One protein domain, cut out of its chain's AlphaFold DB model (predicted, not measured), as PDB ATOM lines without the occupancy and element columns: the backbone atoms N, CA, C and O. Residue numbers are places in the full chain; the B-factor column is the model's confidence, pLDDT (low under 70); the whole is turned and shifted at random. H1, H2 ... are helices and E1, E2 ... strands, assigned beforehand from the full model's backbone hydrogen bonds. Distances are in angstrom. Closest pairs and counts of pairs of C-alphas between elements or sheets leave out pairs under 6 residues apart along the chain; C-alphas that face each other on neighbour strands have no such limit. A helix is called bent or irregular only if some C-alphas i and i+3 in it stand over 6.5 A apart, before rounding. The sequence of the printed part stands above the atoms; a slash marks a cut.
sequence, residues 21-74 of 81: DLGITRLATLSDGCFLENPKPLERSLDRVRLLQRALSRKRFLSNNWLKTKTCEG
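What this domain is: This is residues 21 to 74 of the 81 residues of the protein "OrfB_IS605 domain-containing protein" of Candidatus Marsarchaeota G1 archaeon OSP_C (UniProt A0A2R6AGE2). A small two-stranded hairpin, E1 and E2, makes one end of a long thin rod, and a helical hairpin, H1 and H2, makes the other. The long helix H1 gives the rod much of its length: its first part, residues 41 to 47, stands free between the two ends, and beyond its far end the shorter H2 folds back the opposite way. The printed part has 54 residues, with two named strands followed by two named helices in the order E1, E2, H1, H2, and its class is mixed, helices and strands. The one sheet has the order E1 - E2 and is antiparallel. The whole is extended, with a radius of gyration of the C-alphas of 18.5 A, and the C-alphas span 57 by 15 by 11 A along their three main axes.

Where its parts are: Begin at the sheet and find C-alpha 26 at (41.441, 25.629, 90.789). There E1 starts, and it runs through residues 26 to 30, from Arg 26 to Leu 30, 10.6 A from first to last C-alpha. Four residues later comes E2, residues 35 to 37, from Phe 35 to Glu 37, which is 6.5 A long. Read on to C-alpha 41 at (38.825, 35.142, 83.613), where H1 begins; this helix holds residues 41 to 57, from Pro 41 to Ser 57, and is 24.5 A long. It ends at C-alpha 57, printed at (26.559, 55.844, 78.936). H2 follows with residues 64 to 72, from Asn 64 to Cys 72, and is 12.0 A long; look for its last C-alpha, that of Cys 72, at (33.983, 48.789, 67.916).

How they stand to each other: Start again with the sheet. E1 and E2 form a hairpin, two neighbour strands joined by a tight link of 4 residues; they are antiparallel, with 169 degrees between their N-to-C directions. Look at the C-alphas of Thr 29 and Phe 35, which face each other at 4.4 A, and at those of Arg 26 and Glu 37, which face each other at 5.0 A. On the backbone, N 36 and O 28 are within hydrogen-bond range at 2.8 A, and so are N 27 and O 36 at 2.9 A. From E2 a tight link of 3 residues leads to H1. E1 and H1 are apart. Move on to the far end of H1, where a short link of 6 residues leads to H2. The two helices form a helical hairpin, running opposite ways at a shallow tilt of 10 degrees. They touch, with 4 pairs of C-alphas within 8 A, and H1 does so with residues 55 to 56 alone. The closest C-alphas of the two are those of Leu 56 and Trp 66, 6.4 A apart, while the helix centres lie 15.8 A from each other. H2 is apart from both E1 and E2. In H1 and H2 every O i to N i+4 pair is within hydrogen-bond range, and neither helix is bent.

The domain as a whole: To see the full length, compare C-alpha 32 at (48.331, 12.625, 91.384) with C-alpha 63 at (24.634, 59.339, 67.808): these C-alphas, of Asp 32 and Ser 63, are the two farthest apart, at 57.4 A. The first and last printed C-alphas, those of Asp 21 and Gly 74, are 32.4 A apart. The printed part has no cut, and no link between its named elements is long. In the B-factor column the mean pLDDT of the printed part is 85.3, and H1 has a mean of 90. The model's confidence is low, under 70, at residues 72 to 74, of which residue 72 belongs to H2.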
ATOM      1  N   ASP A  21      39.432  16.827  88.233       87.94
ATOM      2  CA  ASP A  21      38.383  17.636  88.847       87.94
ATOM      3  C   ASP A  21      38.545  19.101  88.442       87.94
ATOM      4  O   ASP A  21      39.572  19.724  88.725       87.94
ATOM      5  N   LEU A  22      37.534  19.674  87.787       85.19
ATOM      6  CA  LEU A  22      37.520  21.084  87.390       85.19
ATOM      7  C   LEU A  22      36.755  21.909  88.432       85.19
ATOM      8  O   LEU A  22      35.611  21.594  88.758       85.19
ATOM      9  N   GLY A  23      37.365  22.979  88.947       82.25
ATOM     10  CA  GLY A  23      36.792  23.799  90.013       82.25
ATOM     11  C   GLY A  23      36.819  25.302  89.729       82.25
ATOM     12  O   GLY A  23      37.503  25.802  88.839       82.25
ATOM     13  N   ILE A  24      36.070  26.063  90.533       79.81
ATOM     14  CA  ILE A  24      36.094  27.535  90.480       79.81
ATOM     15  C   ILE A  24      37.383  28.063  91.127       79.81
ATOM     16  O   ILE A  24      37.993  29.002  90.621       79.81
ATOM     17  N   THR A  25      37.829  27.443  92.222       79.75
ATOM     18  CA  THR A  25      39.065  27.826  92.924       79.75
ATOM     19  C   THR A  25      40.322  27.404  92.158       79.75
ATOM     20  O   THR A  25      41.276  28.168  92.097       79.75
ATOM     21  N   ARG A  26      40.319  26.210  91.550       82.69
ATOM     22  CA  ARG A  26      41.441  25.629  90.789       82.69
ATOM     23  C   ARG A  26      40.919  25.136  89.451       82.69
ATOM     24  O   ARG A  26      39.890  24.470  89.435       82.69
ATOM     25  N   LEU A  27      41.619  25.433  88.358       84.12
ATOM     26  CA  LEU A  27      41.164  25.073  87.014       84.12
ATOM     27  C   LEU A  27      41.057  23.558  86.862       84.12
ATOM     28  O   LEU A  27      40.041  23.084  86.372       84.12
ATOM     29  N   ALA A  28      42.071  22.820  87.313       85.69
ATOM     30  CA  ALA A  28      42.055  21.363  87.343       85.69
ATOM     31  C   ALA A  28      42.827  20.844  88.560       85.69
ATOM     32  O   ALA A  28      43.885  21.378  88.891       85.69
ATOM     33  N   THR A  29      42.322  19.799  89.204       86.06
ATOM     34  CA  THR A  29      43.040  19.015  90.216       86.06
ATOM     35  C   THR A  29      43.117  17.578  89.720       86.06
ATOM     36  O   THR A  29      42.102  17.014  89.318       86.06
ATOM     37  N   LEU A  30      44.323  17.017  89.689       86.19
ATOM     38  CA  LEU A  30      44.573  15.637  89.295       86.19
ATOM     39  C   LEU A  30      44.741  14.788  90.558       86.19
ATOM     40  O   LEU A  30      45.329  15.244  91.541       86.19
ATOM     41  N   SER A  31      44.289  13.533  90.520       79.75
ATOM     42  CA  SER A  31      44.475  12.566  91.618       79.75
ATOM     43  C   SER A  31      45.941  12.307  91.992       79.75
ATOM     44  O   SER A  31      46.213  11.820  93.085       79.75
ATOM     45  N   ASP A  32      46.885  12.683  91.129       79.69
ATOM     46  CA  ASP A  32      48.331  12.625  91.384       79.69
ATOM     47  C   ASP A  32      48.843  13.787  92.268       79.69
ATOM     48  O   ASP A  32      50.044  13.930  92.483       79.69
ATOM     49  N   GLY A  33      47.949  14.653  92.767       76.94
ATOM     50  CA  GLY A  33      48.277  15.809  93.612       76.94
ATOM     51  C   GLY A  33      48.684  17.069  92.836       76.94
ATOM     52  O   GLY A  33      48.807  18.144  93.423       76.94
ATOM     53  N   CYS A  34      48.842  16.968  91.514       81.19
ATOM     54  CA  CYS A  34      49.076  18.110  90.634       81.19
ATOM     55  C   CYS A  34      47.813  18.968  90.494       81.19
ATOM     56  O   CYS A  34      46.714  18.456  90.284       81.19
ATOM     57  N   PHE A  35      47.971  20.290  90.540       84.44
ATOM     58  CA  PHE A  35      46.877  21.230  90.318       84.44
ATOM     59  C   PHE A  35      47.273  22.323  89.327       84.44
ATOM     60  O   PHE A  35      48.416  22.772  89.291       84.44
ATOM     61  N   LEU A  36      46.294  22.770  88.547       83.06
ATOM     62  CA  LEU A  36      46.398  23.908  87.647       83.06
ATOM     63  C   LEU A  36      45.633  25.096  88.240       83.06
ATOM     64  O   LEU A  36      44.439  25.001  88.539       83.06
ATOM     65  N   GLU A  37      46.329  26.217  88.413       84.06
ATOM     66  CA  GLU A  37      45.765  27.462  88.938       84.06
ATOM     67  C   GLU A  37      44.699  28.035  87.987       84.06
ATOM     68  O   GLU A  37      44.827  27.946  86.764       84.06
ATOM     69  N   ASN A  38      43.640  28.644  88.533       85.69
ATOM     70  CA  ASN A  38      42.604  29.275  87.717       85.69
ATOM     71  C   ASN A  38      42.979  30.732  87.378       85.69
ATOM     72  O   ASN A  38      43.040  31.561  88.286       85.69
ATOM     73  N   PRO A  39      43.125  31.117  86.093       80.69
ATOM     74  CA  PRO A  39      43.443  32.492  85.693       80.69
ATOM     75  C   PRO A  39      42.310  33.523  85.921       80.69
ATOM     76  O   PRO A  39      42.378  34.623  85.364       80.69
ATOM     77  N   LYS A  40      41.273  33.186  86.709       80.88
ATOM     78  CA  LYS A  40      40.108  34.018  87.084       80.88
ATOM     79  C   LYS A  40      39.602  34.921  85.943       80.88
ATOM     80  O   LYS A  40      39.523  36.143  86.090       80.88
ATOM     81  N   PRO A  41      39.230  34.352  84.779       81.50
ATOM     82  CA  PRO A  41      38.825  35.142  83.613       81.50
ATOM     83  C   PRO A  41      37.537  35.951  83.842       81.50
ATOM     84  O   PRO A  41      37.316  36.954  83.164       81.50
ATOM     85  N   LEU A  42      36.705  35.534  84.800       86.94
ATOM     86  CA  LEU A  42      35.425  36.166  85.111       86.94
ATOM     87  C   LEU A  42      35.579  37.598  85.638       86.94
ATOM     88  O   LEU A  42      34.893  38.499  85.172       86.94
ATOM     89  N   GLU A  43      36.487  37.834  86.583       87.25
ATOM     90  CA  GLU A  43      36.690  39.175  87.153       87.25
ATOM     91  C   GLU A  43      37.115  40.164  86.056       87.25
ATOM     92  O   GLU A  43      36.531  41.238  85.898       87.25
ATOM     93  N   ARG A  44      38.052  39.740  85.198       86.56
ATOM     94  CA  ARG A  44      38.536  40.538  84.063       86.56
ATOM     95  C   ARG A  44      37.439  40.847  83.046       86.56
ATOM     96  O   ARG A  44      37.391  41.957  82.510       86.56
ATOM     97  N   SER A  45      36.577  39.878  82.739       89.56
ATOM     98  CA  SER A  45      35.485  40.086  81.784       89.56
ATOM     99  C   SER A  45      34.425  41.036  82.346       89.56
ATOM    100  O   SER A  45      33.971  41.924  81.620       89.56
ATOM    101  N   LEU A  46      34.104  40.934  83.639       92.44
ATOM    102  CA  LEU A  46      33.183  41.843  84.326       92.44
ATOM    103  C   LEU A  46      33.698  43.285  84.337       92.44
ATOM    104  O   LEU A  46      32.952  44.207  83.994       92.44
ATOM    105  N   ASP A  47      34.974  43.493  84.660       91.50
ATOM    106  CA  ASP A  47      35.577  44.829  84.642       91.50
ATOM    107  C   ASP A  47      35.598  45.430  83.239       91.50
ATOM    108  O   ASP A  47      35.291  46.614  83.053       91.50
ATOM    109  N   ARG A  48      35.874  44.604  82.222       89.00
ATOM    110  CA  ARG A  48      35.769  45.031  80.826       89.00
ATOM    111  C   ARG A  48      34.347  45.480  80.514       89.00
ATOM    112  O   ARG A  48      34.172  46.606  80.057       89.00
ATOM    113  N   VAL A  49      33.336  44.661  80.802       91.69
ATOM    114  CA  VAL A  49      31.924  45.006  80.557       91.69
ATOM    115  C   VAL A  49      31.546  46.323  81.241       91.69
ATOM    116  O   VAL A  49      30.981  47.199  80.584       91.69
ATOM    117  N   ARG A  50      31.933  46.524  82.508       93.25
ATOM    118  CA  ARG A  50      31.707  47.790  83.229       93.25
ATOM    119  C   ARG A  50      32.328  48.987  82.512       93.25
ATOM    120  O   ARG A  50      31.674  50.019  82.352       93.25
ATOM    121  N   LEU A  51      33.579  48.874  82.064       91.75
ATOM    122  CA  LEU A  51      34.266  49.950  81.340       91.75
ATOM    123  C   LEU A  51      33.561  50.300  80.025       91.75
ATOM    124  O   LEU A  51      33.372  51.487  79.738       91.75
ATOM    125  N   LEU A  52      33.141  49.283  79.266       90.38
ATOM    126  CA  LEU A  52      32.418  49.454  78.005       90.38
ATOM    127  C   LEU A  52      31.065  50.144  78.228       90.38
ATOM    128  O   LEU A  52      30.747  51.132  77.564       90.38
ATOM    129  N   GLN A  53      30.295  49.680  79.211       90.88
ATOM    130  CA  GLN A  53      29.007  50.272  79.579       90.88
ATOM    131  C   GLN A  53      29.161  51.735  80.014       90.88
ATOM    132  O   GLN A  53      28.408  52.600  79.565       90.88
ATOM    133  N   ARG A  54      30.191  52.048  80.811       92.31
ATOM    134  CA  ARG A  54      30.493  53.423  81.234       92.31
ATOM    135  C   ARG A  54      30.853  54.325  80.048       92.31
ATOM    136  O   ARG A  54      30.471  55.493  80.020       92.31
ATOM    137  N   ALA A  55      31.591  53.805  79.067       90.00
ATOM    138  CA  ALA A  55      31.919  54.537  77.845       90.00
ATOM    139  C   ALA A  55      30.685  54.801  76.969       90.00
ATOM    140  O   ALA A  55      30.563  55.893  76.409       90.00
ATOM    141  N   LEU A  56      29.764  53.837  76.885       90.06
ATOM    142  CA  LEU A  56      28.496  53.979  76.165       90.06
ATOM    143  C   LEU A  56      27.553  54.982  76.832       90.06
ATOM    144  O   LEU A  56      26.977  55.811  76.134       90.06
ATOM    145  N   SER A  57      27.432  54.949  78.162       90.00
ATOM    146  CA  SER A  57      26.559  55.844  78.936       90.00
ATOM    147  C   SER A  57      26.918  57.327  78.774       90.00
ATOM    148  O   SER A  57      26.027  58.167  78.705       90.00
ATOM    149  N   ARG A  58      28.209  57.663  78.643       90.69
ATOM    150  CA  ARG A  58      28.655  59.054  78.431       90.69
ATOM    151  C   ARG A  58      28.349  59.604  77.036       90.69
ATOM    152  O   ARG A  58      28.516  60.798  76.801       90.69
ATOM    153  N   LYS A  59      27.985  58.751  76.076       90.06
ATOM    154  CA  LYS A  59      27.749  59.155  74.686       90.06
ATOM    155  C   LYS A  59      26.266  59.396  74.458       90.06
ATOM    156  O   LYS A  59      25.431  58.629  74.921       90.06
ATOM    157  N   ARG A  60      25.946  60.424  73.666       91.25
ATOM    158  CA  ARG A  60      24.565  60.701  73.253       91.25
ATOM    159  C   ARG A  60      23.979  59.472  72.560       91.25
ATOM    160  O   ARG A  60      24.513  59.042  71.531       91.25
ATOM    161  N   PHE A  61      22.898  58.944  73.124       87.88
ATOM    162  CA  PHE A  61      22.168  57.792  72.607       87.88
ATOM    163  C   PHE A  61      21.848  57.982  71.116       87.88
ATOM    164  O   PHE A  61      21.508  59.086  70.692       87.88
ATOM    165  N   LEU A  62      22.046  56.929  70.314       87.31
ATOM    166  CA  LEU A  62      21.853  56.912  68.852       87.31
ATOM    167  C   LEU A  62      22.708  57.887  68.025       87.31
ATOM    168  O   LEU A  62      22.548  57.965  66.810       87.31
ATOM    169  N   SER A  63      23.665  58.598  68.619       90.81
ATOM    170  CA  SER A  63      24.634  59.339  67.808       90.81
ATOM    171  C   SER A  63      25.529  58.386  67.006       90.81
ATOM    172  O   SER A  63      25.847  57.283  67.456       90.81
ATOM    173  N   ASN A  64      26.041  58.846  65.860       88.75
ATOM    174  CA  ASN A  64      27.018  58.091  65.062       88.75
ATOM    175  C   ASN A  64      28.222  57.631  65.904       88.75
ATOM    176  O   ASN A  64      28.725  56.525  65.736       88.75
ATOM    177  N   ASN A  65      28.654  58.449  66.867       85.25
ATOM    178  CA  ASN A  65      29.750  58.121  67.779       85.25
ATOM    179  C   ASN A  65      29.364  57.109  68.870       85.25
ATOM    180  O   ASN A  65      30.249  56.420  69.379       85.25
ATOM    181  N   TRP A  66      28.084  57.026  69.248       89.81
ATOM    182  CA  TRP A  66      27.552  55.992  70.142       89.81
ATOM    183  C   TRP A  66      27.473  54.645  69.426       89.81
ATOM    184  O   TRP A  66      27.965  53.652  69.957       89.81
ATOM    185  N   LEU A  67      26.963  54.633  68.189       89.06
ATOM    186  CA  LEU A  67      26.893  53.424  67.370       89.06
ATOM    187  C   LEU A  67      28.292  52.876  67.053       89.06
ATOM    188  O   LEU A  67      28.542  51.693  67.260       89.06
ATOM    189  N   LYS A  68      29.238  53.746  66.664       85.25
ATOM    190  CA  LYS A  68      30.651  53.373  66.462       85.25
ATOM    191  C   LYS A  68      31.259  52.729  67.703       85.25
ATOM    192  O   LYS A  68      31.895  51.694  67.599       85.25
ATOM    193  N   THR A  69      31.056  53.318  68.880       85.69
ATOM    194  CA  THR A  69      31.536  52.735  70.140       85.69
ATOM    195  C   THR A  69      30.897  51.371  70.369       85.69
ATOM    196  O   THR A  69      31.625  50.393  70.462       85.69
ATOM    197  N   LYS A  70      29.565  51.252  70.318       84.75
ATOM    198  CA  LYS A  70      28.866  49.970  70.501       84.75
ATOM    199  C   LYS A  70      29.415  48.851  69.606       84.75
ATOM    200  O   LYS A  70      29.598  47.738  70.084       84.75
ATOM    201  N   THR A  71      29.699  49.151  68.340       82.44
ATOM    202  CA  THR A  71      30.200  48.165  67.372       82.44
ATOM    203  C   THR A  71      31.708  47.902  67.508       82.44
ATOM    204  O   THR A  71      32.150  46.773  67.320       82.44
ATOM    205  N   CYS A  72      32.517  48.906  67.863       66.69
ATOM    206  CA  CYS A  72      33.983  48.789  67.916       66.69
ATOM    207  C   CYS A  72      34.551  48.350  69.281       66.69
ATOM    208  O   CYS A  72      35.722  47.980  69.350       66.69
ATOM    209  N   GLU A  73      33.771  48.357  70.371       67.12
ATOM    210  CA  GLU A  73      34.256  47.952  71.708       67.12
ATOM    211  C   GLU A  73      34.674  46.456  71.797       67.12
ATOM    212  O   GLU A  73      35.372  46.047  72.733       67.12
ATOM    213  N   GLY A  74      34.306  45.632  70.803       60.06
ATOM    214  CA  GLY A  74      34.724  44.228  70.683       60.06
ATOM    215  C   GLY A  74      36.089  44.010  70.016       60.06
ATOM    216  O   GLY A  74      36.788  43.064  70.369       60.06
TER     217      GLY A  74